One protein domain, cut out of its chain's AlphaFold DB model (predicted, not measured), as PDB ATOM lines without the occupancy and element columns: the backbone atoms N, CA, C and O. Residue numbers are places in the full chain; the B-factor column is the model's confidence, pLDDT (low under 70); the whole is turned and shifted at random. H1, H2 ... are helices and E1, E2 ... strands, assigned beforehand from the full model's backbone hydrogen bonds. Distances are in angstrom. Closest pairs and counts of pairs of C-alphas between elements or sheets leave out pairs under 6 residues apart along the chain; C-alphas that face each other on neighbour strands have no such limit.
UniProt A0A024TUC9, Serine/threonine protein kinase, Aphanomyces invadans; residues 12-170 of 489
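Overview. This is residues 12 to 170 of the 489 residues of the protein "Serine/threonine protein kinase" of Aphanomyces invadans (UniProt A0A024TUC9). With little regular structure, the chain winds in stacked turns with sheets along two sides; E8 and E9 cap one end, H1 the other. Under half of 159 printed residues are in named elements, three helices and nine strands: H1, E1 to E6, H2, E7, H3, E8, E9, mixed in class. Compact, with radius of gyration of the C-alphas 15.1 A, it spans 47 by 36 by 26 A.

Arrangement. The mixed sheet runs E2, residues 44-46, E4, 66-68, E6, 88-92, E9, 164-169, E8, 144-148. E8 and E9 form a hairpin, N 146 and O 166 2.9 A apart. H2, 93-102, and H3, 135-139, are on its opposite faces, with every O i to N i+4 pair within hydrogen-bond range. H1, 23-26, only grazes it. The parallel sheet runs E1, 34-36, E3, 55-57, E5, 78-80, E7, 123-125.

Along the chain. H1 begins at C-alpha 23 (104.417, 152.767, 106.244). E9, 16.2 A long, ends at C-alpha 169 (119.374, 144.848, 89.772).

Size, cuts and confidence. The printed part has no cut; 34 residues have pLDDT under 70, among them residues 105 to 122, in the long link from H2 to E7, and residues 153 to 160, in the long link from E8 to E9.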
ATOM      1  N   LEU A  12     109.107 168.137 104.483       69.94
ATOM      2  CA  LEU A  12     108.735 167.355 105.649       69.94
ATOM      3  C   LEU A  12     109.981 167.037 106.484       69.94
ATOM      4  O   LEU A  12     110.935 166.435 105.989       69.94
ATOM      5  N   PHE A  13     109.956 167.434 107.754       72.38
ATOM      6  CA  PHE A  13     110.991 167.124 108.738       72.38
ATOM      7  C   PHE A  13     110.391 166.231 109.826       72.38
ATOM      8  O   PHE A  13     109.515 166.657 110.569       72.38
ATOM      9  N   LEU A  14     110.881 164.998 109.912       68.31
ATOM     10  CA  LEU A  14     110.473 163.949 110.848       68.31
ATOM     11  C   LEU A  14     111.591 163.599 111.839       68.31
ATOM     12  O   LEU A  14     111.640 162.482 112.339       68.31
ATOM     13  N   GLY A  15     112.557 164.491 112.058       67.12
ATOM     14  CA  GLY A  15     113.742 164.154 112.841       67.12
ATOM     15  C   GLY A  15     113.478 163.953 114.340       67.12
ATOM     16  O   GLY A  15     112.653 164.660 114.904       67.12
ATOM     17  N   ALA A  16     114.253 163.068 114.979       64.06
ATOM     18  CA  ALA A  16     114.265 162.815 116.429       64.06
ATOM     19  C   ALA A  16     112.930 162.318 117.016       64.06
ATOM     20  O   ALA A  16     112.585 162.641 118.150       64.06
ATOM     21  N   ASN A  17     112.203 161.512 116.240       58.94
ATOM     22  CA  ASN A  17     110.873 161.012 116.582       58.94
ATOM     23  C   ASN A  17     110.851 159.510 116.911       58.94
ATOM     24  O   ASN A  17     109.773 158.941 117.059       58.94
ATOM     25  N   TYR A  18     112.020 158.856 117.001       68.50
ATOM     26  CA  TYR A  18     112.145 157.410 117.252       68.50
ATOM     27  C   TYR A  18     111.304 156.551 116.281       68.50
ATOM     28  O   TYR A  18     110.837 155.460 116.613       68.50
ATOM     29  N   LEU A  19     111.083 157.051 115.057       67.31
ATOM     30  CA  LEU A  19     110.280 156.369 114.045       67.31
ATOM     31  C   LEU A  19     110.993 155.100 113.589       67.31
ATOM     32  O   LEU A  19     112.174 155.141 113.257       67.31
ATOM     33  N   SER A  20     110.264 153.990 113.517       76.31
ATOM     34  CA  SER A  20     110.810 152.688 113.107       76.31
ATOM     35  C   SER A  20     110.025 152.013 111.975       76.31
ATOM     36  O   SER A  20     110.553 151.109 111.328       76.31
ATOM     37  N   SER A  21     108.800 152.469 111.682       79.06
ATOM     38  CA  SER A  21     107.920 151.897 110.652       79.06
ATOM     39  C   SER A  21     107.908 152.723 109.369       79.06
ATOM     40  O   SER A  21     107.648 153.924 109.389       79.06
ATOM     41  N   ILE A  22     108.144 152.074 108.228       81.12
ATOM     42  CA  ILE A  22     108.213 152.737 106.916       81.12
ATOM     43  C   ILE A  22     106.853 153.014 106.266       81.12
ATOM     44  O   ILE A  22     106.826 153.604 105.187       81.12
ATOM     45  N   GLU A  23     105.739 152.588 106.863       74.38
ATOM     46  CA  GLU A  23     104.417 152.767 106.244       74.38
ATOM     47  C   GLU A  23     104.039 154.239 106.052       74.38
ATOM     48  O   GLU A  23     103.524 154.633 105.002       74.38
ATOM     49  N   ASP A  24     104.430 155.099 106.988       65.81
ATOM     50  CA  ASP A  24     104.218 156.542 106.864       65.81
ATOM     51  C   ASP A  24     104.991 157.131 105.676       65.81
ATOM     52  O   ASP A  24     104.536 158.060 105.009       65.81
ATOM     53  N   LEU A  25     106.139 156.532 105.338       80.81
ATOM     54  CA  LEU A  25     106.948 156.937 104.192       80.81
ATOM     55  C   LEU A  25     106.329 156.500 102.854       80.81
ATOM     56  O   LEU A  25     106.650 157.093 101.823       80.81
ATOM     57  N   ARG A  26     105.437 155.495 102.850       79.50
ATOM     58  CA  ARG A  26     104.691 155.066 101.649       79.50
ATOM     59  C   ARG A  26     103.533 155.992 101.317       79.50
ATOM     60  O   ARG A  26     103.175 156.126 100.149       79.50
ATOM     61  N   THR A  27     102.940 156.609 102.335       74.56
ATOM     62  CA  THR A  27     101.718 157.415 102.206       74.56
ATOM     63  C   THR A  27     101.990 158.915 102.099       74.56
ATOM     64  O   THR A  27     101.054 159.716 102.120       74.56
ATOM     65  N   LEU A  28     103.261 159.310 101.943       72.62
ATOM     66  CA  LEU A  28     103.650 160.712 101.834       72.62
ATOM     67  C   LEU A  28     102.899 161.423 100.694       72.62
ATOM     68  O   LEU A  28     102.850 160.914  99.566       72.62
ATOM     69  N   PRO A  29     102.359 162.634 100.937       72.19
ATOM     70  CA  PRO A  29     101.734 163.420  99.886       72.19
ATOM     71  C   PRO A  29     102.704 163.671  98.730       72.19
ATOM     72  O   PRO A  29     103.845 164.083  98.934       72.19
ATOM     73  N   ARG A  30     102.219 163.535  97.489       75.19
ATOM     74  CA  ARG A  30     103.023 163.759  96.269       75.19
ATOM     75  C   ARG A  30     103.595 165.177  96.137       75.19
ATOM     76  O   ARG A  30     104.408 165.420  95.249       75.19
ATOM     77  N   SER A  31     103.134 166.129  96.950       74.00
ATOM     78  CA  SER A  31     103.677 167.487  96.989       74.00
ATOM     79  C   SER A  31     105.018 167.575  97.718       74.00
ATOM     80  O   SER A  31     105.765 168.511  97.445       74.00
ATOM     81  N   ILE A  32     105.327 166.626  98.612       77.19
ATOM     82  CA  ILE A  32     106.580 166.598  99.365       77.19
ATOM     83  C   ILE A  32     107.729 166.255  98.421       77.19
ATOM     84  O   ILE A  32     107.733 165.219  97.763       77.19
ATOM     85  N   THR A  33     108.720 167.141  98.372       83.88
ATOM     86  CA  THR A  33     109.933 166.983  97.562       83.88
ATOM     87  C   THR A  33     111.201 167.112  98.403       83.88
ATOM     88  O   THR A  33     112.300 166.955  97.884       83.88
ATOM     89  N   ARG A  34     111.098 167.428  99.692       80.25
ATOM     90  CA  ARG A  34     112.224 167.554 100.619       80.25
ATOM     91  C   ARG A  34     111.871 166.808 101.892       80.25
ATOM     92  O   ARG A  34     110.866 167.131 102.522       80.25
ATOM     93  N   LEU A  35     112.680 165.825 102.253       83.19
ATOM     94  CA  LEU A  35     112.400 164.909 103.347       83.19
ATOM     95  C   LEU A  35     113.613 164.811 104.273       83.19
ATOM     96  O   LEU A  35     114.733 164.584 103.828       83.19
ATOM     97  N   SER A  36     113.396 164.951 105.572       81.75
ATOM     98  CA  SER A  36     114.401 164.669 106.593       81.75
ATOM     99  C   SER A  36     113.792 163.779 107.653       81.75
ATOM    100  O   SER A  36     112.685 164.043 108.105       81.75
ATOM    101  N   PHE A  37     114.504 162.744 108.071       80.56
ATOM    102  CA  PHE A  37     114.102 161.884 109.187       80.56
ATOM    103  C   PHE A  37     115.332 161.485 110.003       80.56
ATOM    104  O   PHE A  37     115.477 160.352 110.454       80.56
ATOM    105  N   GLN A  38     116.218 162.457 110.202       79.38
ATOM    106  CA  GLN A  38     117.398 162.351 111.054       79.38
ATOM    107  C   GLN A  38     117.075 161.823 112.463       79.38
ATOM    108  O   GLN A  38     116.018 162.128 113.006       79.38
ATOM    109  N   ASN A  39     117.996 161.097 113.096       74.44
ATOM    110  CA  ASN A  39     117.829 160.580 114.466       74.44
ATOM    111  C   ASN A  39     116.541 159.737 114.668       74.44
ATOM    112  O   ASN A  39     115.837 159.909 115.661       74.44
ATOM    113  N   ASN A  40     116.201 158.873 113.708       78.62
ATOM    114  CA  ASN A  40     115.115 157.895 113.839       78.62
ATOM    115  C   ASN A  40     115.647 156.459 113.885       78.62
ATOM    116  O   ASN A  40     116.796 156.194 113.515       78.62
ATOM    117  N   ASP A  41     114.770 155.541 114.280       83.69
ATOM    118  CA  ASP A  41     115.066 154.152 114.636       83.69
ATOM    119  C   ASP A  41     114.734 153.145 113.518       83.69
ATOM    120  O   ASP A  41     114.608 151.943 113.757       83.69
ATOM    121  N   TYR A  42     114.607 153.615 112.273       88.12
ATOM    122  CA  TYR A  42     114.434 152.753 111.106       88.12
ATOM    123  C   TYR A  42     115.587 151.759 110.990       88.12
ATOM    124  O   TYR A  42     116.750 152.155 110.963       88.12
ATOM    125  N   THR A  43     115.265 150.476 110.853       93.12
ATOM    126  CA  THR A  43     116.254 149.416 110.601       93.12
ATOM    127  C   THR A  43     116.408 149.116 109.111       93.12
ATOM    128  O   THR A  43     117.503 148.773 108.654       93.12
ATOM    129  N   GLU A  44     115.338 149.315 108.343       94.75
ATOM    130  CA  GLU A  44     115.258 149.067 106.907       94.75
ATOM    131  C   GLU A  44     114.356 150.097 106.216       94.75
ATOM    132  O   GLU A  44     113.298 150.450 106.730       94.75
ATOM    133  N   LEU A  45     114.745 150.527 105.013       96.00
ATOM    134  CA  LEU A  45     113.883 151.246 104.075       96.00
ATOM    135  C   LEU A  45     113.628 150.369 102.856       96.00
ATOM    136  O   LEU A  45     114.582 150.001 102.175       96.00
ATOM    137  N   THR A  46     112.368 150.042 102.556       95.50
ATOM    138  CA  THR A  46     112.060 149.142 101.435       95.50
ATOM    139  C   THR A  46     110.883 149.581 100.566       95.50
ATOM    140  O   THR A  46     109.827 149.966 101.072       95.50
ATOM    141  N   ASN A  47     111.039 149.482  99.241       93.69
ATOM    142  CA  ASN A  47     109.996 149.721  98.235       93.69
ATOM    143  C   ASN A  47     109.350 151.121  98.307       93.69
ATOM    144  O   ASN A  47     108.128 151.240  98.225       93.69
ATOM    145  N   LEU A  48     110.139 152.177  98.509       93.88
ATOM    146  CA  LEU A  48     109.636 153.556  98.577       93.88
ATOM    147  C   LEU A  48     109.804 154.265  97.227       93.88
ATOM    148  O   LEU A  48     110.846 154.134  96.585       93.88
ATOM    149  N   ASP A  49     108.802 155.035  96.803       93.12
ATOM    150  CA  ASP A  49     108.887 155.865  95.596       93.12
ATOM    151  C   ASP A  49     109.266 157.303  95.959       93.12
ATOM    152  O   ASP A  49     108.425 158.115  96.346       93.12
ATOM    153  N   TRP A  50     110.551 157.622  95.822       94.31
ATOM    154  CA  TRP A  50     111.107 158.953  96.056       94.31
ATOM    155  C   TRP A  50     111.547 159.627  94.757       94.31
ATOM    156  O   TRP A  50     112.371 160.540  94.759       94.31
ATOM    157  N   THR A  51     110.956 159.241  93.623       94.94
ATOM    158  CA  THR A  51     111.292 159.811  92.309       94.94
ATOM    159  C   THR A  51     111.036 161.317  92.212       94.94
ATOM    160  O   THR A  51     111.623 161.975  91.356       94.94
ATOM    161  N   LYS A  52     110.193 161.891  93.079       91.75
ATOM    162  CA  LYS A  52     109.939 163.341  93.171       91.75
ATOM    163  C   LYS A  52     110.777 164.061  94.232       91.75
ATOM    164  O   LYS A  52     110.698 165.287  94.322       91.75
ATOM    165  N   MET A  53     111.561 163.337  95.030       91.31
ATOM    166  CA  MET A  53     112.399 163.944  96.060       91.31
ATOM    167  C   MET A  53     113.587 164.680  95.435       91.31
ATOM    168  O   MET A  53     114.218 164.217  94.490       91.31
ATOM    169  N   THR A  54     113.879 165.839  96.010       89.38
ATOM    170  CA  THR A  54     114.951 166.767  95.642       89.38
ATOM    171  C   THR A  54     116.005 166.860  96.737       89.38
ATOM    172  O   THR A  54     117.186 166.936  96.419       89.38
ATOM    173  N   LEU A  55     115.612 166.792  98.016       86.56
ATOM    174  CA  LEU A  55     116.530 166.738  99.158       86.56
ATOM    175  C   LEU A  55     116.100 165.610 100.095       86.56
ATOM    176  O   LEU A  55     114.933 165.566 100.492       86.56
ATOM    177  N   VAL A  56     117.031 164.737 100.470       91.19
ATOM    178  CA  VAL A  56     116.800 163.688 101.468       91.19
ATOM    179  C   VAL A  56     117.904 163.719 102.522       91.19
ATOM    180  O   VAL A  56     119.082 163.667 102.183       91.19
ATOM    181  N   TYR A  57     117.515 163.779 103.796       87.44
ATOM    182  CA  TYR A  57     118.436 163.770 104.934       87.44
ATOM    183  C   TYR A  57     118.234 162.516 105.794       87.44
ATOM    184  O   TYR A  57     117.242 162.394 106.520       87.44
ATOM    185  N   LEU A  58     119.212 161.616 105.719       90.62
ATOM    186  CA  LEU A  58     119.378 160.388 106.496       90.62
ATOM    187  C   LEU A  58     120.577 160.559 107.437       90.62
ATOM    188  O   LEU A  58     121.618 159.936 107.259       90.62
ATOM    189  N   ILE A  59     120.459 161.451 108.419       86.00
ATOM    190  CA  ILE A  59     121.574 161.786 109.315       86.00
ATOM    191  C   ILE A  59     121.392 161.079 110.657       86.00
ATOM    192  O   ILE A  59     120.302 161.107 111.231       86.00
ATOM    193  N   ASN A  60     122.465 160.479 111.182       83.81
ATOM    194  CA  ASN A  60     122.477 159.799 112.485       83.81
ATOM    195  C   ASN A  60     121.392 158.707 112.625       83.81
ATOM    196  O   ASN A  60     120.888 158.444 113.718       83.81
ATOM    197  N   CYS A  61     121.015 158.058 111.522       86.75
ATOM    198  CA  CYS A  61     120.124 156.897 111.531       86.75
ATOM    199  C   CYS A  61     120.921 155.644 111.929       86.75
ATOM    200  O   CYS A  61     121.195 154.766 111.111       86.75
ATOM    201  N   ASN A  62     121.341 155.583 113.194       86.06
ATOM    202  CA  ASN A  62     122.322 154.611 113.686       86.06
ATOM    203  C   ASN A  62     121.842 153.154 113.627       86.06
ATOM    204  O   ASN A  62     122.675 152.245 113.623       86.06
ATOM    205  N   LEU A  63     120.528 152.916 113.584       90.94
ATOM    206  CA  LEU A  63     119.926 151.582 113.478       90.94
ATOM    207  C   LEU A  63     119.691 151.132 112.032       90.94
ATOM    208  O   LEU A  63     119.512 149.938 111.804       90.94
ATOM    209  N   LEU A  64     119.758 152.045 111.058       95.75
ATOM    210  CA  LEU A  64     119.488 151.732 109.659       95.75
ATOM    211  C   LEU A  64     120.602 150.849 109.102       95.75
ATOM    212  O   LEU A  64     121.778 151.210 109.159       95.75
ATOM    213  N   ARG A  65     120.234 149.675 108.582       96.88
ATOM    214  CA  ARG A  65     121.170 148.690 108.017       96.88
ATOM    215  C   ARG A  65     120.913 148.405 106.548       96.88
ATOM    216  O   ARG A  65     121.875 148.098 105.840       96.88
ATOM    217  N   SER A  66     119.667 148.525 106.085       97.44
ATOM    218  CA  SER A  66     119.318 148.258 104.690       97.44
ATOM    219  C   SER A  66     118.476 149.336 104.014       97.44
ATOM    220  O   SER A  66     117.557 149.903 104.600       97.44
ATOM    221  N   ILE A  67     118.779 149.586 102.737       97.50
ATOM    222  CA  ILE A  67     117.931 150.354 101.818       97.50
ATOM    223  C   ILE A  67     117.692 149.492 100.579       97.50
ATOM    224  O   ILE A  67     118.627 149.180  99.850       97.50
ATOM    225  N   ASN A  68     116.448 149.102 100.330       96.44
ATOM    226  CA  ASN A  68     116.085 148.124  99.312       96.44
ATOM    227  C   ASN A  68     115.003 148.682  98.386       96.44
ATOM    228  O   ASN A  68     113.916 149.039  98.824       96.44
ATOM    229  N   MET A  69     115.281 148.755  97.085       95.19
ATOM    230  CA  MET A  69     114.299 149.151  96.064       95.19
ATOM    231  C   MET A  69     113.613 150.504  96.343       95.19
ATOM    232  O   MET A  69     112.450 150.714  96.002       95.19
ATOM    233  N   VAL A  70     114.335 151.433  96.974       96.75
ATOM    234  CA  VAL A  70     113.913 152.833  97.102       96.75
ATOM    235  C   VAL A  70     114.285 153.562  95.816       96.75
ATOM    236  O   VAL A  70     115.460 153.601  95.453       96.75
ATOM    237  N   LYS A  71     113.288 154.125  95.133       96.12
ATOM    238  CA  LYS A  71     113.453 154.730  93.810       96.12
ATOM    239  C   LYS A  71     113.827 156.197  93.905       96.12
ATOM    240  O   LYS A  71     113.120 156.971  94.543       96.12
ATOM    241  N   PHE A  72     114.873 156.590  93.188       96.56
ATOM    242  CA  PHE A  72     115.234 157.991  92.975       96.56
ATOM    243  C   PHE A  72     115.229 158.305  91.481       96.56
ATOM    244  O   PHE A  72     115.476 157.433  90.653       96.56
ATOM    245  N   SER A  73     114.965 159.564  91.138       96.50
ATOM    246  CA  SER A  73     115.136 160.077  89.775       96.50
ATOM    247  C   SER A  73     116.224 161.147  89.752       96.50
ATOM    248  O   SER A  73     116.740 161.541  90.798       96.50
ATOM    249  N   THR A  74     116.516 161.685  88.572       94.69
ATOM    250  CA  THR A  74     117.423 162.829  88.393       94.69
ATOM    251  C   THR A  74     116.925 164.133  89.030       94.69
ATOM    252  O   THR A  74     117.606 165.150  88.977       94.69
ATOM    253  N   SER A  75     115.743 164.122  89.658       92.81
ATOM    254  CA  SER A  75     115.255 165.237  90.478       92.81
ATOM    255  C   SER A  75     116.028 165.393  91.793       92.81
ATOM    256  O   SER A  75     115.940 166.456  92.407       92.81
ATOM    257  N   ILE A  76     116.753 164.360  92.243       92.56
ATOM    258  CA  ILE A  76     117.527 164.410  93.485       92.56
ATOM    259  C   ILE A  76     118.719 165.359  93.327       92.56
ATOM    260  O   ILE A  76     119.554 165.204  92.443       92.56
ATOM    261  N   VAL A  77     118.791 166.348  94.210       88.44
ATOM    262  CA  VAL A  77     119.858 167.355  94.250       88.44
ATOM    263  C   VAL A  77     120.743 167.156  95.476       88.44
ATOM    264  O   VAL A  77     121.928 167.480  95.426       88.44
ATOM    265  N   HIS A  78     120.189 166.610  96.565       87.88
ATOM    266  CA  HIS A  78     120.943 166.332  97.780       87.88
ATOM    267  C   HIS A  78     120.526 165.036  98.472       87.88
ATOM    268  O   HIS A  78     119.331 164.781  98.647       87.88
ATOM    269  N   LEU A  79     121.516 164.264  98.920       91.75
ATOM    270  CA  LEU A  79     121.330 163.072  99.742       91.75
ATOM    271  C   LEU A  79     122.382 163.034 100.853       91.75
ATOM    272  O   LEU A  79     123.544 162.732 100.598       91.75
ATOM    273  N   ASP A  80     121.987 163.323 102.087       89.31
ATOM    274  CA  ASP A  80     122.888 163.233 103.236       89.31
ATOM    275  C   ASP A  80     122.738 161.878 103.929       89.31
ATOM    276  O   ASP A  80     121.631 161.516 104.317       89.31
ATOM    277  N   LEU A  81     123.841 161.143 104.071       91.19
ATOM    278  CA  LEU A  81     123.940 159.835 104.724       91.19
ATOM    279  C   LEU A  81     124.906 159.870 105.917       91.19
ATOM    280  O   LEU A  81     125.445 158.829 106.313       91.19
ATOM    281  N   SER A  82     125.201 161.056 106.449       87.62
ATOM    282  CA  SER A  82     126.196 161.230 107.504       87.62
ATOM    283  C   SER A  82     125.846 160.400 108.743       87.62
ATOM    284  O   SER A  82     124.709 160.387 109.219       87.62
ATOM    285  N   SER A  83     126.849 159.697 109.271       88.31
ATOM    286  CA  SER A  83     126.719 158.757 110.391       88.31
ATOM    287  C   SER A  83     125.773 157.571 110.129       88.31
ATOM    288  O   SER A  83     125.205 157.016 111.068       88.31
ATOM    289  N   VAL A  84     125.600 157.146 108.873       92.44
ATOM    290  CA  VAL A  84     124.844 155.929 108.518       92.44
ATOM    291  C   VAL A  84     125.787 154.771 108.199       92.44
ATOM    292  O   VAL A  84     126.783 154.927 107.495       92.44
ATOM    293  N   THR A  85     125.458 153.574 108.693       95.38
ATOM    294  CA  THR A  85     126.182 152.331 108.382       95.38
ATOM    295  C   THR A  85     125.242 151.314 107.742       95.38
ATOM    296  O   THR A  85     124.501 150.622 108.438       95.38
ATOM    297  N   LEU A  86     125.303 151.201 106.416       97.38
ATOM    298  CA  LEU A  86     124.539 150.229 105.638       97.38
ATOM    299  C   LEU A  86     125.362 148.964 105.392       97.38
ATOM    300  O   LEU A  86     126.490 149.023 104.897       97.38
ATOM    301  N   THR A  87     124.761 147.815 105.690       97.12
ATOM    302  CA  THR A  87     125.295 146.488 105.347       97.12
ATOM    303  C   THR A  87     124.681 145.928 104.065       97.12
ATOM    304  O   THR A  87     125.149 144.906 103.560       97.12
ATOM    305  N   LYS A  88     123.635 146.586 103.543       97.75
ATOM    306  CA  LYS A  88     122.935 146.197 102.319       97.75
ATOM    307  C   LYS A  88     122.264 147.399 101.655       97.75
ATOM    308  O   LYS A  88     121.437 148.067 102.269       97.75
ATOM    309  N   TRP A  89     122.567 147.656 100.386       97.88
ATOM    310  CA  TRP A  89     121.839 148.637  99.582       97.88
ATOM    311  C   TRP A  89     121.570 148.098  98.179       97.88
ATOM    312  O   TRP A  89     122.474 148.031  97.345       97.88
ATOM    313  N   ILE A  90     120.314 147.733  97.926       97.62
ATOM    314  CA  ILE A  90     119.846 147.158  96.661       97.62
ATOM    315  C   ILE A  90     118.964 148.178  95.940       97.62
ATOM    316  O   ILE A  90     118.072 148.773  96.549       97.62
ATOM    317  N   LYS A  91     119.213 148.408  94.650       97.19
ATOM    318  CA  LYS A  91     118.458 149.364  93.828       97.19
ATOM    319  C   LYS A  91     118.321 148.892  92.385       97.19
ATOM    320  O   LYS A  91     119.112 148.075  91.919       97.19
ATOM    321  N   ASP A  92     117.328 149.433  91.685       96.12
ATOM    322  CA  ASP A  92     117.210 149.254  90.239       96.12
ATOM    323  C   ASP A  92     118.257 150.082  89.476       96.12
ATOM    324  O   ASP A  92     118.880 151.013  90.009       96.12
ATOM    325  N   ASN A  93     118.454 149.720  88.212       95.69
ATOM    326  CA  ASN A  93     119.413 150.364  87.325       95.69
ATOM    327  C   ASN A  93     119.110 151.862  87.127       95.69
ATOM    328  O   ASN A  93     120.016 152.694  87.176       95.69
ATOM    329  N   SER A  94     117.831 152.232  87.001       96.00
ATOM    330  CA  SER A  94     117.416 153.631  86.824       96.00
ATOM    331  C   SER A  94     117.810 154.529  88.006       96.00
ATOM    332  O   SER A  94     118.334 155.630  87.822       96.00
ATOM    333  N   THR A  95     117.652 154.023  89.228       97.19
ATOM    334  CA  THR A  95     118.014 154.698  90.473       97.19
ATOM    335  C   THR A  95     119.528 154.812  90.609       97.19
ATOM    336  O   THR A  95     120.035 155.848  91.040       97.19
ATOM    337  N   PHE A  96     120.270 153.762  90.240       97.06
ATOM    338  CA  PHE A  96     121.733 153.793  90.238       97.06
ATOM    339  C   PHE A  96     122.272 154.886  89.304       97.06
ATOM    340  O   PHE A  96     123.098 155.699  89.724       97.06
ATOM    341  N   ILE A  97     121.745 154.963  88.078       95.56
ATOM    342  CA  ILE A  97     122.100 156.005  87.106       95.56
ATOM    343  C   ILE A  97     121.752 157.394  87.653       95.56
ATOM    344  O   ILE A  97     122.585 158.300  87.593       95.56
ATOM    345  N   ALA A  98     120.556 157.572  88.222       95.94
ATOM    346  CA  ALA A  98     120.120 158.853  88.773       95.94
ATOM    347  C   ALA A  98     121.061 159.371  89.873       95.94
ATOM    348  O   ALA A  98     121.498 160.520  89.814       95.94
ATOM    349  N   LEU A  99     121.420 158.522  90.842       95.06
ATOM    350  CA  LEU A  99     122.289 158.912  91.957       95.06
ATOM    351  C   LEU A  99     123.718 159.244  91.507       95.06
ATOM    352  O   LEU A  99     124.298 160.185  92.042       95.06
ATOM    353  N   ASN A 100     124.275 158.507  90.539       93.06
ATOM    354  CA  ASN A 100     125.628 158.754  90.025       93.06
ATOM    355  C   ASN A 100     125.715 159.973  89.100       93.06
ATOM    356  O   ASN A 100     126.751 160.624  89.048       93.06
ATOM    357  N   SER A 101     124.649 160.277  88.358       91.25
ATOM    358  CA  SER A 101     124.635 161.411  87.422       91.25
ATOM    359  C   SER A 101     124.247 162.737  88.077       91.25
ATOM    360  O   SER A 101     124.693 163.789  87.621       91.25
ATOM    361  N   SER A 102     123.426 162.702  89.133       89.12
ATOM    362  CA  SER A 102     122.823 163.915  89.714       89.12
ATOM    363  C   SER A 102     123.552 164.436  90.952       89.12
ATOM    364  O   SER A 102     123.418 165.611  91.284       89.12
ATOM    365  N   LEU A 103     124.317 163.587  91.648       87.56
ATOM    366  CA  LEU A 103     124.970 163.939  92.909       87.56
ATOM    367  C   LEU A 103     126.493 163.928  92.761       87.56
ATOM    368  O   LEU A 103     127.065 163.016  92.172       87.56
ATOM    369  N   ARG A 104     127.145 164.936  93.345       78.94
ATOM    370  CA  ARG A 104     128.605 165.063  93.453       78.94
ATOM    371  C   ARG A 104     129.038 165.016  94.926       78.94
ATOM    372  O   ARG A 104     128.188 165.256  95.787       78.94
ATOM    373  N   PRO A 105     130.304 164.703  95.246       69.81
ATOM    374  CA  PRO A 105     130.769 164.719  96.630       69.81
ATOM    375  C   PRO A 105     130.627 166.128  97.225       69.81
ATOM    376  O   PRO A 105     131.119 167.089  96.643       69.81
ATOM    377  N   ASN A 106     129.957 166.264  98.374       65.44
ATOM    378  CA  ASN A 106     129.848 167.546  99.072       65.44
ATOM    379  C   ASN A 106     131.025 167.707 100.050       65.44
ATOM    380  O   ASN A 106     131.130 166.955 101.023       65.44
ATOM    381  N   ASN A 107     131.912 168.674  99.799       54.56
ATOM    382  CA  ASN A 107     132.986 169.018 100.724       54.56
ATOM    383  C   ASN A 107     132.448 170.048 101.728       54.56
ATOM    384  O   ASN A 107     132.083 171.162 101.363       54.56
ATOM    385  N   THR A 108     132.344 169.658 102.997       51.53
ATOM    386  CA  THR A 108     131.842 170.505 104.087       51.53
ATOM    387  C   THR A 108     132.403 171.937 104.030       51.53
ATOM    388  O   THR A 108     133.616 172.116 103.984       51.53
ATOM    389  N   ALA A 109     131.496 172.918 104.110       43.75
ATOM    390  CA  ALA A 109     131.675 174.375 104.224       43.75
ATOM    391  C   ALA A 109     131.963 175.206 102.950       43.75
ATOM    392  O   ALA A 109     131.323 176.250 102.815       43.75
ATOM    393  N   ASP A 110     132.818 174.786 102.012       42.53
ATOM    394  CA  ASP A 110     133.273 175.688 100.923       42.53
ATOM    395  C   ASP A 110     132.405 175.701  99.650       42.53
ATOM    396  O   ASP A 110     132.441 176.675  98.907       42.53
ATOM    397  N   ASP A 111     131.567 174.688  99.409       45.88
ATOM    398  CA  ASP A 111     130.784 174.579  98.157       45.88
ATOM    399  C   ASP A 111     129.324 175.053  98.308       45.88
ATOM    400  O   ASP A 111     128.401 174.617  97.619       45.88
ATOM    401  N   SER A 112     129.078 175.931  99.286       43.19
ATOM    402  CA  SER A 112     127.719 176.349  99.643       43.19
ATOM    403  C   SER A 112     127.109 177.391  98.703       43.19
ATOM    404  O   SER A 112     125.924 177.672  98.833       43.19
ATOM    405  N   THR A 113     127.837 177.949  97.736       42.09
ATOM    406  CA  THR A 113     127.333 179.062  96.919       42.09
ATOM    407  C   THR A 113     127.067 178.652  95.475       42.09
ATOM    408  O   THR A 113     127.991 178.437  94.698       42.09
ATOM    409  N   ARG A 114     125.788 178.654  95.076       41.97
ATOM    410  CA  ARG A 114     125.435 179.027  93.699       41.97
ATOM    411  C   ARG A 114     125.823 180.495  93.486       41.97
ATOM    412  O   ARG A 114     125.794 181.275  94.439       41.97
ATOM    413  N   ASP A 115     126.083 180.885  92.238       42.34
ATOM    414  CA  ASP A 115     126.354 182.268  91.792       42.34
ATOM    415  C   ASP A 115     125.241 183.298  92.140       42.34
ATOM    416  O   ASP A 115     125.301 184.454  91.727       42.34
ATOM    417  N   ASP A 116     124.212 182.910  92.904       47.34
ATOM    418  CA  ASP A 116     123.103 183.741  93.379       47.34
ATOM    419  C   ASP A 116     123.164 184.085  94.885       47.34
ATOM    420  O   ASP A 116     122.248 184.724  95.410       47.34
ATOM    421  N   GLY A 117     124.221 183.673  95.598       38.59
ATOM    422  CA  GLY A 117     124.437 184.028  97.005       38.59
ATOM    423  C   GLY A 117     123.462 183.382  98.001       38.59
ATOM    424  O   GLY A 117     123.426 183.788  99.164       38.59
ATOM    425  N   LYS A 118     122.674 182.373  97.595       46.25
ATOM    426  CA  LYS A 118     121.863 181.562  98.517       46.25
ATOM    427  C   LYS A 118     122.543 180.225  98.789       46.25
ATOM    428  O   LYS A 118     122.781 179.445  97.872       46.25
ATOM    429  N   GLN A 119     122.795 179.939 100.068       47.91
ATOM    430  CA  GLN A 119     123.355 178.658 100.487       47.91
ATOM    431  C   GLN A 119     122.431 177.503 100.085       47.91
ATOM    432  O   GLN A 119     121.308 177.408 100.582       47.91
ATOM    433  N   SER A 120     122.881 176.625  99.188       51.16
ATOM    434  CA  SER A 120     122.140 175.417  98.821       51.16
ATOM    435  C   SER A 120     123.097 174.236  98.757       51.16
ATOM    436  O   SER A 120     123.873 174.116  97.819       51.16
ATOM    437  N   TYR A 121     123.014 173.348  99.748       58.28
ATOM    438  CA  TYR A 121     123.766 172.095  99.771       58.28
ATOM    439  C   TYR A 121     123.340 171.220  98.585       58.28
ATOM    440  O   TYR A 121     122.197 170.765  98.525       58.28
ATOM    441  N   THR A 122     124.236 171.010  97.624       69.56
ATOM    442  CA  THR A 122     124.044 170.069  96.512       69.56
ATOM    443  C   THR A 122     125.018 168.905  96.646       69.56
ATOM    444  O   THR A 122     126.082 169.058  97.236       69.56
ATOM    445  N   GLY A 123     124.661 167.736  96.119       82.69
ATOM    446  CA  GLY A 123     125.507 166.545  96.175       82.69
ATOM    447  C   GLY A 123     125.183 165.615  97.340       82.69
ATOM    448  O   GLY A 123     124.083 165.658  97.885       82.69
ATOM    449  N   TYR A 124     126.112 164.745  97.722       85.56
ATOM    450  CA  TYR A 124     125.885 163.773  98.793       85.56
ATOM    451  C   TYR A 124     126.785 164.007 100.009       85.56
ATOM    452  O   TYR A 124     127.978 164.284  99.878       85.56
ATOM    453  N   GLY A 125     126.196 163.901 101.202       82.56
ATOM    454  CA  GLY A 125     126.901 163.926 102.485       82.56
ATOM    455  C   GLY A 125     127.249 162.506 102.921       82.56
ATOM    456  O   GLY A 125     126.397 161.621 102.878       82.56
ATOM    457  N   TYR A 126     128.502 162.268 103.305       83.62
ATOM    458  CA  TYR A 126     129.006 160.920 103.606       83.62
ATOM    459  C   TYR A 126     129.956 160.882 104.817       83.62
ATOM    460  O   TYR A 126     130.784 159.977 104.961       83.62
ATOM    461  N   TYR A 127     129.875 161.881 105.701       83.56
ATOM    462  CA  TYR A 127     130.755 161.946 106.864       83.56
ATOM    463  C   TYR A 127     130.471 160.782 107.817       83.56
ATOM    464  O   TYR A 127     129.342 160.601 108.268       83.56
ATOM    465  N   ASN A 128     131.507 160.006 108.153       86.06
ATOM    466  CA  ASN A 128     131.389 158.811 108.995       86.06
ATOM    467  C   ASN A 128     130.386 157.766 108.449       86.06
ATOM    468  O   ASN A 128     129.773 157.019 109.212       86.06
ATOM    469  N   THR A 129     130.209 157.730 107.127       88.81
ATOM    470  CA  THR A 129     129.295 156.813 106.443       88.81
ATOM    471  C   THR A 129     130.022 155.546 106.008       88.81
ATOM    472  O   THR A 129     131.136 155.603 105.490       88.81
ATOM    473  N   LYS A 130     129.376 154.390 106.172       92.69
ATOM    474  CA  LYS A 130     129.851 153.100 105.650       92.69
ATOM    475  C   LYS A 130     128.753 152.457 104.819       92.69
ATOM    476  O   LYS A 130     127.642 152.280 105.309       92.69
ATOM    477  N   ILE A 131     129.063 152.096 103.577       95.12
ATOM    478  CA  ILE A 131     128.121 151.428 102.671       95.12
ATOM    479  C   ILE A 131     128.810 150.218 102.069       95.12
ATOM    480  O   ILE A 131     129.791 150.337 101.334       95.12
ATOM    481  N   THR A 132     128.262 149.048 102.353       96.81
ATOM    482  CA  THR A 132     128.667 147.806 101.709       96.81
ATOM    483  C   THR A 132     127.440 146.959 101.420       96.81
ATOM    484  O   THR A 132     126.405 147.119 102.060       96.81
ATOM    485  N   THR A 133     127.551 146.064 100.447       97.31
ATOM    486  CA  THR A 133     126.559 145.030 100.153       97.31
ATOM    487  C   THR A 133     127.324 143.759  99.827       97.31
ATOM    488  O   THR A 133     128.289 143.800  99.059       97.31
ATOM    489  N   SER A 134     126.940 142.636 100.434       96.12
ATOM    490  CA  SER A 134     127.634 141.371 100.196       96.12
ATOM    491  C   SER A 134     127.316 140.816  98.801       96.12
ATOM    492  O   SER A 134     126.234 141.040  98.252       96.12
ATOM    493  N   GLY A 135     128.252 140.057  98.223       94.12
ATOM    494  CA  GLY A 135     128.018 139.371  96.947       94.12
ATOM    495  C   GLY A 135     126.867 138.363  97.024       94.12
ATOM    496  O   GLY A 135     126.121 138.230  96.062       94.12
ATOM    497  N   ALA A 136     126.675 137.718  98.181       94.31
ATOM    498  CA  ALA A 136     125.573 136.785  98.413       94.31
ATOM    499  C   ALA A 136     124.208 137.495  98.427       94.31
ATOM    500  O   ALA A 136     123.296 137.057  97.727       94.31
ATOM    501  N   ASP A 137     124.088 138.616  99.150       93.94
ATOM    502  CA  ASP A 137     122.859 139.426  99.167       93.94
ATOM    503  C   ASP A 137     122.512 139.935  97.764       93.94
ATOM    504  O   ASP A 137     121.348 139.948  97.372       93.94
ATOM    505  N   CYS A 138     123.525 140.335  96.992       95.44
ATOM    506  CA  CYS A 138     123.305 140.854  95.650       95.44
ATOM    507  C   CYS A 138     122.923 139.758  94.646       95.44
ATOM    508  O   CYS A 138     121.958 139.915  93.893       95.44
ATOM    509  N   ALA A 139     123.612 138.613  94.688       92.00
ATOM    510  CA  ALA A 139     123.317 137.460  93.842       92.00
ATOM    511  C   ALA A 139     121.901 136.911  94.078       92.00
ATOM    512  O   ALA A 139     121.232 136.525  93.121       92.00
ATOM    513  N   ALA A 140     121.404 136.957  95.320       92.75
ATOM    514  CA  ALA A 140     120.026 136.584  95.651       92.75
ATOM    515  C   ALA A 140     118.967 137.437  94.922       92.75
ATOM    516  O   ALA A 140     117.821 137.012  94.789       92.75
ATOM    517  N   THR A 141     119.346 138.616  94.419       90.69
ATOM    518  CA  THR A 141     118.477 139.517  93.642       90.69
ATOM    519  C   THR A 141     118.783 139.536  92.145       90.69
ATOM    520  O   THR A 141     118.253 140.381  91.431       90.69
ATOM    521  N   ILE A 142     119.629 138.618  91.653       93.00
ATOM    522  CA  ILE A 142     120.116 138.608  90.258       93.00
ATOM    523  C   ILE A 142     120.801 139.949  89.903       93.00
ATOM    524  O   ILE A 142     120.814 140.394  88.757       93.00
ATOM    525  N   GLY A 143     121.341 140.633  90.911       94.19
ATOM    526  CA  GLY A 143     122.019 141.909  90.751       94.19
ATOM    527  C   GLY A 143     123.530 141.756  90.643       94.19
ATOM    528  O   GLY A 143     124.101 140.690  90.884       94.19
ATOM    529  N   PHE A 144     124.187 142.871  90.335       96.25
ATOM    530  CA  PHE A 144     125.641 142.968  90.265       96.25
ATOM    531  C   PHE A 144     126.149 144.037  91.231       96.25
ATOM    532  O   PHE A 144     125.564 145.119  91.345       96.25
ATOM    533  N   ILE A 145     127.243 143.733  91.936       97.75
ATOM    534  CA  ILE A 145     127.901 144.700  92.819       97.75
ATOM    535  C   ILE A 145     128.582 145.770  91.968       97.75
ATOM    536  O   ILE A 145     129.372 145.450  91.083       97.75
ATOM    537  N   GLN A 146     128.305 147.034  92.275       97.19
ATOM    538  CA  GLN A 146     128.921 148.196  91.637       97.19
ATOM    539  C   GLN A 146     129.353 149.225  92.689       97.19
ATOM    540  O   GLN A 146     128.814 149.262  93.799       97.19
ATOM    541  N   GLU A 147     130.341 150.054  92.345       95.62
ATOM    542  CA  GLU A 147     130.738 151.207  93.158       95.62
ATOM    543  C   GLU A 147     129.753 152.361  92.933       95.62
ATOM    544  O   GLU A 147     129.457 152.739  91.797       95.62
ATOM    545  N   LEU A 148     129.222 152.908  94.026       93.81
ATOM    546  CA  LEU A 148     128.430 154.131  94.018       93.81
ATOM    547  C   LEU A 148     129.370 155.332  94.167       93.81
ATOM    548  O   LEU A 148     130.187 155.356  95.085       93.81
ATOM    549  N   TRP A 149     129.215 156.318  93.285       90.50
ATOM    550  CA  TRP A 149     130.034 157.531  93.206       90.50
ATOM    551  C   TRP A 149     131.545 157.258  93.050       90.50
ATOM    552  O   TRP A 149     132.338 157.608  93.923       90.50
ATOM    553  N   PRO A 150     131.968 156.638  91.929       87.38
ATOM    554  CA  PRO A 150     133.384 156.353  91.670       87.38
ATOM    555  C   PRO A 150     134.218 157.615  91.391       87.38
ATOM    556  O   PRO A 150     135.439 157.590  91.542       87.38
ATOM    557  N   ASP A 151     133.580 158.717  90.979       78.94
ATOM    558  CA  ASP A 151     134.254 160.001  90.785       78.94
ATOM    559  C   ASP A 151     134.569 160.653  92.139       78.94
ATOM    560  O   ASP A 151     133.690 161.165  92.833       78.94
ATOM    561  N   LYS A 152     135.856 160.635  92.495       72.75
ATOM    562  CA  LYS A 152     136.408 161.207  93.734       72.75
ATOM    563  C   LYS A 152     137.247 162.457  93.461       72.75
ATOM    564  O   LYS A 152     138.038 162.860  94.310       72.75
ATOM    565  N   SER A 153     137.107 163.050  92.270       67.12
ATOM    566  CA  SER A 153     137.902 164.204  91.825       67.12
ATOM    567  C   SER A 153     137.703 165.451  92.696       67.12
ATOM    568  O   SER A 153     138.613 166.269  92.816       67.12
ATOM    569  N   MET A 154     136.549 165.568  93.358       59.03
ATOM    570  CA  MET A 154     136.239 166.600  94.350       59.03
ATOM    571  C   MET A 154     136.343 165.984  95.753       59.03
ATOM    572  O   MET A 154     135.384 165.386  96.232       59.03
ATOM    573  N   GLY A 155     137.510 166.039  96.406       54.03
ATOM    574  CA  GLY A 155     137.746 165.220  97.602       54.03
ATOM    575  C   GLY A 155     138.532 165.878  98.731       54.03
ATOM    576  O   GLY A 155     139.706 166.209  98.591       54.03
ATOM    577  N   ASN A 156     137.899 165.933  99.906       54.72
ATOM    578  CA  ASN A 156     138.564 165.963 101.207       54.72
ATOM    579  C   ASN A 156     139.442 164.700 101.345       54.72
ATOM    580  O   ASN A 156     138.931 163.579 101.253       54.72
ATOM    581  N   TYR A 157     140.750 164.857 101.579       53.06
ATOM    582  CA  TYR A 157     141.742 163.764 101.520       53.06
ATOM    583  C   TYR A 157     141.437 162.585 102.471       53.06
ATOM    584  O   TYR A 157     141.893 161.466 102.251       53.06
ATOM    585  N   LYS A 158     140.620 162.809 103.511       60.72
ATOM    586  CA  LYS A 158     140.300 161.832 104.566       60.72
ATOM    587  C   LYS A 158     139.543 160.581 104.085       60.72
ATOM    588  O   LYS A 158     139.594 159.570 104.775       60.72
ATOM    589  N   TYR A 159     138.859 160.627 102.940       64.25
ATOM    590  CA  TYR A 159     137.977 159.534 102.489       64.25
ATOM    591  C   TYR A 159     138.137 159.166 101.006       64.25
ATOM    592  O   TYR A 159     137.314 158.438 100.460       64.25
ATOM    593  N   ALA A 160     139.206 159.626 100.349       66.44
ATOM    594  CA  ALA A 160     139.481 159.315  98.941       66.44
ATOM    595  C   ALA A 160     139.628 157.801  98.663       66.44
ATOM    596  O   ALA A 160     139.462 157.352  97.531       66.44
ATOM    597  N   SER A 161     139.917 157.003  99.696       74.62
ATOM    598  CA  SER A 161     140.069 155.547  99.618       74.62
ATOM    599  C   SER A 161     138.789 154.750  99.890       74.62
ATOM    600  O   SER A 161     138.804 153.532  99.719       74.62
ATOM    601  N   GLU A 162     137.697 155.381 100.331       81.88
ATOM    602  CA  GLU A 162     136.446 154.669 100.629       81.88
ATOM    603  C   GLU A 162     135.763 154.202  99.339       81.88
ATOM    604  O   GLU A 162     135.713 154.939  98.357       81.88
ATOM    605  N   VAL A 163     135.237 152.973  99.332       90.12
ATOM    606  CA  VAL A 163     134.542 152.369  98.181       90.12
ATOM    607  C   VAL A 163     133.155 151.926  98.631       90.12
ATOM    608  O   VAL A 163     133.015 150.938  99.355       90.12
ATOM    609  N   PHE A 164     132.120 152.637  98.187       93.69
ATOM    610  CA  PHE A 164     130.737 152.323  98.536       93.69
ATOM    611  C   PHE A 164     130.175 151.250  97.605       93.69
ATOM    612  O   PHE A 164     129.835 151.519  96.456       93.69
ATOM    613  N   LYS A 165     130.070 150.015  98.104       97.25
ATOM    614  CA  LYS A 165     129.583 148.871  97.316       97.25
ATOM    615  C   LYS A 165     128.072 148.719  97.454       97.25
ATOM    616  O   LYS A 165     127.566 148.484  98.554       97.25
ATOM    617  N   VAL A 166     127.362 148.799  96.334       97.88
ATOM    618  CA  VAL A 166     125.903 148.632  96.255       97.88
ATOM    619  C   VAL A 166     125.540 147.520  95.277       97.88
ATOM    620  O   VAL A 166     126.336 147.181  94.406       97.88
ATOM    621  N   CYS A 167     124.342 146.960  95.409       98.31
ATOM    622  CA  CYS A 167     123.807 146.008  94.443       98.31
ATOM    623  C   CYS A 167     122.868 146.700  93.453       98.31
ATOM    624  O   CYS A 167     121.936 147.397  93.866       98.31
ATOM    625  N   VAL A 168     123.095 146.479  92.159       97.75
ATOM    626  CA  VAL A 168     122.251 146.995  91.078       97.75
ATOM    627  C   VAL A 168     121.549 145.832  90.394       97.75
ATOM    628  O   VAL A 168     122.203 144.947  89.840       97.75
ATOM    629  N   VAL A 169     120.220 145.841  90.438       95.56
ATOM    630  CA  VAL A 169     119.374 144.848  89.772       95.56
ATOM    631  C   VAL A 169     119.113 145.308  88.330       95.56
ATOM    632  O   VAL A 169     118.741 146.471  88.134       95.56
ATOM    633  N   PRO A 170     119.322 144.448  87.317       88.56
ATOM    634  CA  PRO A 170     119.065 144.793  85.924       88.56
ATOM    635  C   PRO A 170     117.568 144.992  85.661       88.56
ATOM    636  O   PRO A 170     116.722 144.300  86.230       88.56
TER     637      PRO A 170